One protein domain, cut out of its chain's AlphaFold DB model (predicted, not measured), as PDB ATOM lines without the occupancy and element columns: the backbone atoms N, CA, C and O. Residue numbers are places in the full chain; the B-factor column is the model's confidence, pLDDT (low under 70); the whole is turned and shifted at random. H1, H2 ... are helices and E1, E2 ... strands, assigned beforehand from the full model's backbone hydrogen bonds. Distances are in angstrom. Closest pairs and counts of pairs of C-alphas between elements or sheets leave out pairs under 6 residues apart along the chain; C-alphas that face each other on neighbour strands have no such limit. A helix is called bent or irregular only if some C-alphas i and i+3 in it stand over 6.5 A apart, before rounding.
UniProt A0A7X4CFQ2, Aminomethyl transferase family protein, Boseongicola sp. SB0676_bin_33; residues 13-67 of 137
ATOM      1  N   LYS A  13     -20.656  -0.440  82.851       90.69
ATOM      2  CA  LYS A  13     -20.793  -0.408  84.308       90.69
ATOM      3  C   LYS A  13     -20.336   0.942  84.840       90.69
ATOM      4  O   LYS A  13     -19.353   1.498  84.354       90.69
ATOM      5  N   ASP A  14     -21.016   1.426  85.872       88.69
ATOM      6  CA  ASP A  14     -20.578   2.614  86.592       88.69
ATOM      7  C   ASP A  14     -19.372   2.292  87.474       88.69
ATOM      8  O   ASP A  14     -19.379   1.335  88.256       88.69
ATOM      9  N   ILE A  15     -18.345   3.132  87.380       87.25
ATOM     10  CA  ILE A  15     -17.161   3.074  88.235       87.25
ATOM     11  C   ILE A  15     -16.968   4.417  88.947       87.25
ATOM     12  O   ILE A  15     -17.268   5.464  88.368       87.25
ATOM     13  N   PRO A  16     -16.465   4.431  90.191       88.12
ATOM     14  CA  PRO A  16     -16.101   5.679  90.852       88.12
ATOM     15  C   PRO A  16     -14.985   6.404  90.087       88.12
ATOM     16  O   PRO A  16     -13.963   5.796  89.774       88.12
ATOM     17  N   GLY A  17     -15.147   7.704  89.832       88.25
ATOM     18  CA  GLY A  17     -14.101   8.536  89.232       88.25
ATOM     19  C   GLY A  17     -14.625   9.584  88.253       88.25
ATOM     20  O   GLY A  17     -15.829   9.759  88.088       88.25
ATOM     21  N   ALA A  18     -13.693  10.293  87.617       86.06
ATOM     22  CA  ALA A  18     -13.990  11.202  86.515       86.06
ATOM     23  C   ALA A  18     -14.049  10.432  85.186       86.06
ATOM     24  O   ALA A  18     -13.267   9.506  84.968       86.06
ATOM     25  N   GLY A  19     -14.944  10.837  84.285       83.19
ATOM     26  CA  GLY A  19     -15.114  10.204  82.980       83.19
ATOM     27  C   GLY A  19     -16.105  10.949  82.089       83.19
ATOM     28  O   GLY A  19     -16.678  11.957  82.497       83.19
ATOM     29  N   TRP A  20     -16.285  10.435  80.873       79.88
ATOM     30  CA  TRP A  20     -17.237  10.942  79.884       79.88
ATOM     31  C   TRP A  20     -18.306   9.882  79.620       79.88
ATOM     32  O   TRP A  20     -17.972   8.721  79.387       79.88
ATOM     33  N   ASP A  21     -19.572  10.281  79.610       73.75
ATOM     34  CA  ASP A  21     -20.744   9.408  79.475       73.75
ATOM     35  C   ASP A  21     -21.489   9.585  78.131       73.75
ATOM     36  O   ASP A  21     -22.705   9.421  78.069       73.75
ATOM     37  N   TYR A  22     -20.744   9.895  77.053       72.88
ATOM     38  CA  TYR A  22     -21.131   9.943  75.620       72.88
ATOM     39  C   TYR A  22     -22.642   9.898  75.298       72.88
ATOM     40  O   TYR A  22     -23.123   8.987  74.623       72.88
ATOM     41  N   SER A  23     -23.395  10.914  75.727       76.00
ATOM     42  CA  SER A  23     -24.826  11.090  75.417       76.00
ATOM     43  C   SER A  23     -25.724   9.882  75.739       76.00
ATOM     44  O   SER A  23     -26.785   9.726  75.126       76.00
ATOM     45  N   ILE A  24     -25.329   9.022  76.681       85.06
ATOM     46  CA  ILE A  24     -26.151   7.893  77.123       85.06
ATOM     47  C   ILE A  24     -27.176   8.398  78.140       85.06
ATOM     48  O   ILE A  24     -26.829   9.000  79.155       85.06
ATOM     49  N   ALA A  25     -28.455   8.119  77.894       84.12
ATOM     50  CA  ALA A  25     -29.512   8.497  78.819       84.12
ATOM     51  C   ALA A  25     -29.642   7.475  79.960       84.12
ATOM     52  O   ALA A  25     -29.856   6.278  79.737       84.12
ATOM     53  N   ARG A  26     -29.578   7.964  81.202       88.44
ATOM     54  CA  ARG A  26     -29.955   7.198  82.395       88.44
ATOM     55  C   ARG A  26     -31.475   7.197  82.534       88.44
ATOM     56  O   ARG A  26     -32.119   8.230  82.364       88.44
ATOM     57  N   HIS A  27     -32.049   6.040  82.837       89.06
ATOM     58  CA  HIS A  27     -33.482   5.913  83.097       89.06
ATOM     59  C   HIS A  27     -33.802   6.168  84.585       89.06
ATOM     60  O   HIS A  27     -32.899   6.111  85.423       89.06
ATOM     61  N   PRO A  28     -35.076   6.410  84.953       90.38
ATOM     62  CA  PRO A  28     -35.449   6.792  86.322       90.38
ATOM     63  C   PRO A  28     -35.054   5.798  87.427       90.38
ATOM     64  O   PRO A  28     -34.867   6.205  88.569       90.38
ATOM     65  N   TYR A  29     -34.904   4.509  87.108       91.50
ATOM     66  CA  TYR A  29     -34.520   3.478  88.085       91.50
ATOM     67  C   TYR A  29     -33.006   3.284  88.239       91.50
ATOM     68  O   TYR A  29     -32.579   2.493  89.078       91.50
ATOM     69  N   HIS A  30     -32.191   4.023  87.485       91.69
ATOM     70  CA  HIS A  30     -30.741   3.846  87.456       91.69
ATOM     71  C   HIS A  30     -30.092   3.957  88.849       91.69
ATOM     72  O   HIS A  30     -29.296   3.102  89.224       91.69
ATOM     73  N   GLU A  31     -30.489   4.930  89.678       92.00
ATOM     74  CA  GLU A  31     -29.926   5.089  91.034       92.00
ATOM     75  C   GLU A  31     -30.328   3.972  92.014       92.00
ATOM     76  O   GLU A  31     -29.666   3.779  93.033       92.00
ATOM     77  N   HIS A  32     -31.380   3.203  91.715       92.94
ATOM     78  CA  HIS A  32     -31.755   2.017  92.496       92.94
ATOM     79  C   HIS A  32     -31.009   0.759  92.043       92.94
ATOM     80  O   HIS A  32     -30.808  -0.172  92.824       92.94
ATOM     81  N   GLU A  33     -30.625   0.724  90.771       94.12
ATOM     82  CA  GLU A  33     -29.917  -0.383  90.143       94.12
ATOM     83  C   GLU A  33     -28.411  -0.306  90.390       94.12
ATOM     84  O   GLU A  33     -27.796  -1.305  90.759       94.12
ATOM     85  N   ARG A  34     -27.821   0.888  90.267       92.19
ATOM     86  CA  ARG A  34     -26.379   1.125  90.395       92.19
ATOM     87  C   ARG A  34     -25.760   0.541  91.678       92.19
ATOM     88  O   ARG A  34     -24.731  -0.130  91.565       92.19
ATOM     89  N   PRO A  35     -26.344   0.699  92.887       93.81
ATOM     90  CA  PRO A  35     -25.773   0.137  94.115       93.81
ATOM     91  C   PRO A  35     -25.701  -1.396  94.137       93.81
ATOM     92  O   PRO A  35     -24.934  -1.952  94.916       93.81
ATOM     93  N   LYS A  36     -26.468  -2.080  93.281       94.38
ATOM     94  CA  LYS A  36     -26.486  -3.545  93.155       94.38
ATOM     95  C   LYS A  36     -25.389  -4.080  92.227       94.38
ATOM     96  O   LYS A  36     -25.377  -5.263  91.902       94.38
ATOM     97  N   GLY A  37     -24.492  -3.210  91.754       94.25
ATOM     98  CA  GLY A  37     -23.465  -3.568  90.778       94.25
ATOM     99  C   GLY A  37     -24.073  -3.925  89.424       94.25
ATOM    100  O   GLY A  37     -23.767  -4.973  88.869       94.25
ATOM    101  N   ALA A  38     -24.978  -3.082  88.925       94.56
ATOM    102  CA  ALA A  38     -25.638  -3.299  87.646       94.56
ATOM    103  C   ALA A  38     -24.650  -3.279  86.465       94.56
ATOM    104  O   ALA A  38     -23.750  -2.440  86.390       94.56
ATOM    105  N   HIS A  39     -24.867  -4.194  85.522       93.94
ATOM    106  CA  HIS A  39     -24.228  -4.227  84.211       93.94
ATOM    107  C   HIS A  39     -25.284  -3.911  83.167       93.94
ATOM    108  O   HIS A  39     -26.356  -4.519  83.163       93.94
ATOM    109  N   TYR A  40     -24.970  -2.991  82.268       92.81
ATOM    110  CA  TYR A  40     -25.915  -2.435  81.317       92.81
ATOM    111  C   TYR A  40     -25.550  -2.810  79.883       92.81
ATOM    112  O   TYR A  40     -24.379  -2.759  79.500       92.81
ATOM    113  N   CYS A  41     -26.550  -3.123  79.061       90.88
ATOM    114  CA  CYS A  41     -26.422  -2.927  77.620       90.88
ATOM    115  C   CYS A  41     -26.876  -1.504  77.257       90.88
ATOM    116  O   CYS A  41     -27.639  -0.871  77.992       90.88
ATOM    117  N   VAL A  42     -26.382  -0.990  76.128       89.75
ATOM    118  CA  VAL A  42     -26.878   0.261  75.547       89.75
ATOM    119  C   VAL A  42     -27.936  -0.104  74.516       89.75
ATOM    120  O   VAL A  42     -27.612  -0.635  73.457       89.75
ATOM    121  N   TYR A  43     -29.191   0.183  74.837       87.06
ATOM    122  CA  TYR A  43     -30.348  -0.131  74.008       87.06
ATOM    123  C   TYR A  43     -31.212   1.119  73.854       87.06
ATOM    124  O   TYR A  43     -31.464   1.821  74.830       87.06
ATOM    125  N   ASN A  44     -31.582   1.472  72.619       86.31
ATOM    126  CA  ASN A  44     -32.280   2.727  72.310       86.31
ATOM    127  C   ASN A  44     -31.641   3.979  72.953       86.31
ATOM    128  O   ASN A  44     -32.323   4.875  73.454       86.31
ATOM    129  N   ARG A  45     -30.298   4.042  72.956       87.19
ATOM    130  CA  ARG A  45     -29.490   5.102  73.604       87.19
ATOM    131  C   ARG A  45     -29.722   5.245  75.121       87.19
ATOM    132  O   ARG A  45     -29.359   6.264  75.707       87.19
ATOM    133  N   ARG A  46     -30.306   4.231  75.760       88.31
ATOM    134  CA  ARG A  46     -30.515   4.128  77.206       88.31
ATOM    135  C   ARG A  46     -29.715   2.970  77.781       88.31
ATOM    136  O   ARG A  46     -29.427   1.992  77.095       88.31
ATOM    137  N   LEU A  47     -29.378   3.084  79.060       91.00
ATOM    138  CA  LEU A  47     -28.888   1.947  79.830       91.00
ATOM    139  C   LEU A  47     -30.063   1.015  80.150       91.00
ATOM    140  O   LEU A  47     -31.084   1.465  80.665       91.00
ATOM    141  N   MET A  48     -29.920  -0.270  79.842       92.19
ATOM    142  CA  MET A  48     -30.850  -1.321  80.260       92.19
ATOM    143  C   MET A  48     -30.064  -2.360  81.058       92.19
ATOM    144  O   MET A  48     -29.085  -2.919  80.557       92.19
ATOM    145  N   ALA A  49     -30.439  -2.576  82.321       93.06
ATOM    146  CA  ALA A  49     -29.738  -3.518  83.184       93.06
ATOM    147  C   ALA A  49     -29.953  -4.957  82.695       93.06
ATOM    148  O   ALA A  49     -31.083  -5.407  82.522       93.06
ATOM    149  N   VAL A  50     -28.856  -5.689  82.507       91.62
ATOM    150  CA  VAL A  50     -28.864  -7.091  82.054       91.62
ATOM    151  C   VAL A  50     -28.340  -8.063  83.111       91.62
ATOM    152  O   VAL A  50     -28.534  -9.271  82.977       91.62
ATOM    153  N   CYS A  51     -27.658  -7.560  84.142       91.12
ATOM    154  CA  CYS A  51     -27.123  -8.345  85.255       91.12
ATOM    155  C   CYS A  51     -26.875  -7.445  86.473       91.12
ATOM    156  O   CYS A  51     -26.654  -6.246  86.319       91.12
ATOM    157  N   PHE A  52     -26.858  -8.038  87.664       94.25
ATOM    158  CA  PHE A  52     -26.491  -7.391  88.923       94.25
ATOM    159  C   PHE A  52     -25.460  -8.258  89.651       94.25
ATOM    160  O   PHE A  52     -25.502  -9.480  89.529       94.25
ATOM    161  N   ASP A  53     -24.544  -7.638  90.391       95.00
ATOM    162  CA  ASP A  53     -23.511  -8.346  91.159       95.00
ATOM    163  C   ASP A  53     -24.015  -8.815  92.539       95.00
ATOM    164  O   ASP A  53     -23.392  -9.667  93.168       95.00
ATOM    165  N   ASP A  54     -25.126  -8.263  93.039       95.00
ATOM    166  CA  ASP A  54     -25.657  -8.542  94.385       95.00
ATOM    167  C   ASP A  54     -26.393  -9.891  94.517       95.00
ATOM    168  O   ASP A  54     -26.835 -10.253  95.612       95.00
ATOM    169  N   HIS A  55     -26.539 -10.637  93.419       94.25
ATOM    170  CA  HIS A  55     -27.072 -11.998  93.394       94.25
ATOM    171  C   HIS A  55     -26.614 -12.756  92.143       94.25
ATOM    172  O   HIS A  55     -26.292 -12.174  91.111       94.25
ATOM    173  N   THR A  56     -26.631 -14.085  92.206       94.94
ATOM    174  CA  THR A  56     -26.411 -14.940  91.033       94.94
ATOM    175  C   THR A  56     -27.639 -14.965  90.115       94.94
ATOM    176  O   THR A  56     -28.769 -14.744  90.549       94.94
ATOM    177  N   VAL A  57     -27.449 -15.325  88.840       91.31
ATOM    178  CA  VAL A  57     -28.556 -15.490  87.872       91.31
ATOM    179  C   VAL A  57     -29.613 -16.481  88.376       91.31
ATOM    180  O   VAL A  57     -30.809 -16.245  88.211       91.31
ATOM    181  N   GLU A  58     -29.188 -17.574  89.013       95.75
ATOM    182  CA  GLU A  58     -30.099 -18.585  89.559       95.75
ATOM    183  C   GLU A  58     -30.932 -18.035  90.725       95.75
ATOM    184  O   GLU A  58     -32.151 -18.221  90.767       95.75
ATOM    185  N   GLU A  59     -30.310 -17.300  91.647       95.56
ATOM    186  CA  GLU A  59     -31.036 -16.635  92.730       95.56
ATOM    187  C   GLU A  59     -32.026 -15.601  92.183       95.56
ATOM    188  O   GLU A  59     -33.167 -15.546  92.646       95.56
ATOM    189  N   GLY A  60     -31.627 -14.821  91.174       93.56
ATOM    190  CA  GLY A  60     -32.491 -13.851  90.497       93.56
ATOM    191  C   GLY A  60     -33.703 -14.514  89.843       93.56
ATOM    192  O   GLY A  60     -34.837 -14.069  90.040       93.56
ATOM    193  N   TYR A  61     -33.487 -15.636  89.151       94.19
ATOM    194  CA  TYR A  61     -34.554 -16.458  88.580       94.19
ATOM    195  C   TYR A  61     -35.550 -16.917  89.650       94.19
ATOM    196  O   TYR A  61     -36.762 -16.735  89.499       94.19
ATOM    197  N   TRP A  62     -35.068 -17.482  90.761       96.31
ATOM    198  CA  TRP A  62     -35.958 -17.966  91.816       96.31
ATOM    199  C   TRP A  62     -36.672 -16.838  92.562       96.31
ATOM    200  O   TRP A  62     -37.833 -17.020  92.931       96.31
ATOM    201  N   ARG A  63     -36.042 -15.668  92.729       94.75
ATOM    202  CA  ARG A  63     -36.707 -14.460  93.247       94.75
ATOM    203  C   ARG A  63     -37.849 -14.032  92.330       94.75
ATOM    204  O   ARG A  63     -38.965 -13.877  92.810       94.75
ATOM    205  N   LEU A  64     -37.614 -13.944  91.020       94.62
ATOM    206  CA  LEU A  64     -38.659 -13.611  90.046       94.62
ATOM    207  C   LEU A  64     -39.822 -14.617  90.083       94.62
ATOM    208  O   LEU A  64     -40.981 -14.229  89.995       94.62
ATOM    209  N   ARG A  65     -39.527 -15.914  90.231       97.06
ATOM    210  CA  ARG A  65     -40.549 -16.975  90.243       97.06
ATOM    211  C   ARG A  65     -41.333 -17.083  91.549       97.06
ATOM    212  O   ARG A  65     -42.429 -17.637  91.527       97.06
ATOM    213  N   ARG A  66     -40.769 -16.642  92.676       97.75
ATOM    214  CA  ARG A  66     -41.348 -16.837  94.022       97.75
ATOM    215  C   ARG A  66     -41.761 -15.539  94.713       97.75
ATOM    216  O   ARG A  66     -42.382 -15.599  95.768       97.75
ATOM    217  N   GLN A  67     -41.380 -14.391  94.166       96.56
ATOM    218  CA  GLN A  67     -41.626 -13.068  94.732       96.56
ATOM    219  C   GLN A  67     -42.015 -12.096  93.604       96.56
ATOM    220  O   GLN A  67     -42.855 -12.428  92.772       96.56
TER     221      GLN A  67
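AT A GLANCE: This is residues 13 to 67 of the 137 residues of the protein "Aminomethyl transferase family protein" of Boseongicola sp. SB0676_bin_33 (UniProt A0A7X4CFQ2). A small two-stranded hairpin, E1 and E2, forms the middle of an elongated, loosely assembled domain, with the short helix H1 close by, mostly beside E2. Helix H2 lies beyond the hairpin at one end of the long axis, and toward the other end a long loop swings out, of which residues 16 to 21 stick out free. The printed part has 55 residues, with two named helices and two named strands in the order H1, E1, E2, H2; the sheet order is E1 - E2, antiparallel, and the class is mixed, helices and strands. The whole is loose, with a radius of gyration of the C-alphas of 12.7 A and spans of 38 by 25 by 16 A.

HOW THE PARTS SIT: E1, residues 39 to 43, and E2, residues 46 to 51, form a hairpin, antiparallel at 140 degrees between their directions. N 41 and O 48 are within hydrogen-bond range at 3.0 A, as are N 46 and O 43 at 2.8 A. The closest C-alphas of H1, residues 30 to 36, and E2 are those of Glu 33 and Ala 49, 7.6 A apart. The closest C-alphas of E2 and H2, residues 57 to 66, are those of Cys 51 and Val 57, 7.7 A apart. H2 is apart from H1 and from E1. In H2 every O i to N i+4 pair is within hydrogen-bond range; in H1 1 of 3 is, beside 2 of 4 O i to N i+3 pairs.

IN THESE COORDINATES: E2 measures 15.2 A from first to last C-alpha and E1 12.6 A, from C-alpha 39 at (-24.228, -4.227, 84.211). H2 measures 14.3 A and ends with C-alpha 66 at (-41.348, -16.837, 94.022). H1 measures 10.3 A from C-alpha 30 at (-30.741, 3.846, 87.456); it is neither bent nor irregular, but only just: C-alphas 32 and 35 are 6.5 A apart.

THE WHOLE: The two C-alphas farthest apart, of Ala 18 and Arg 66, are 39.9 A apart. Residues 13 to 29 hold no named element. The three links between named elements are tight, and the printed part has no cut. The mean pLDDT of the printed part is 90.5, and no printed residue is under 70.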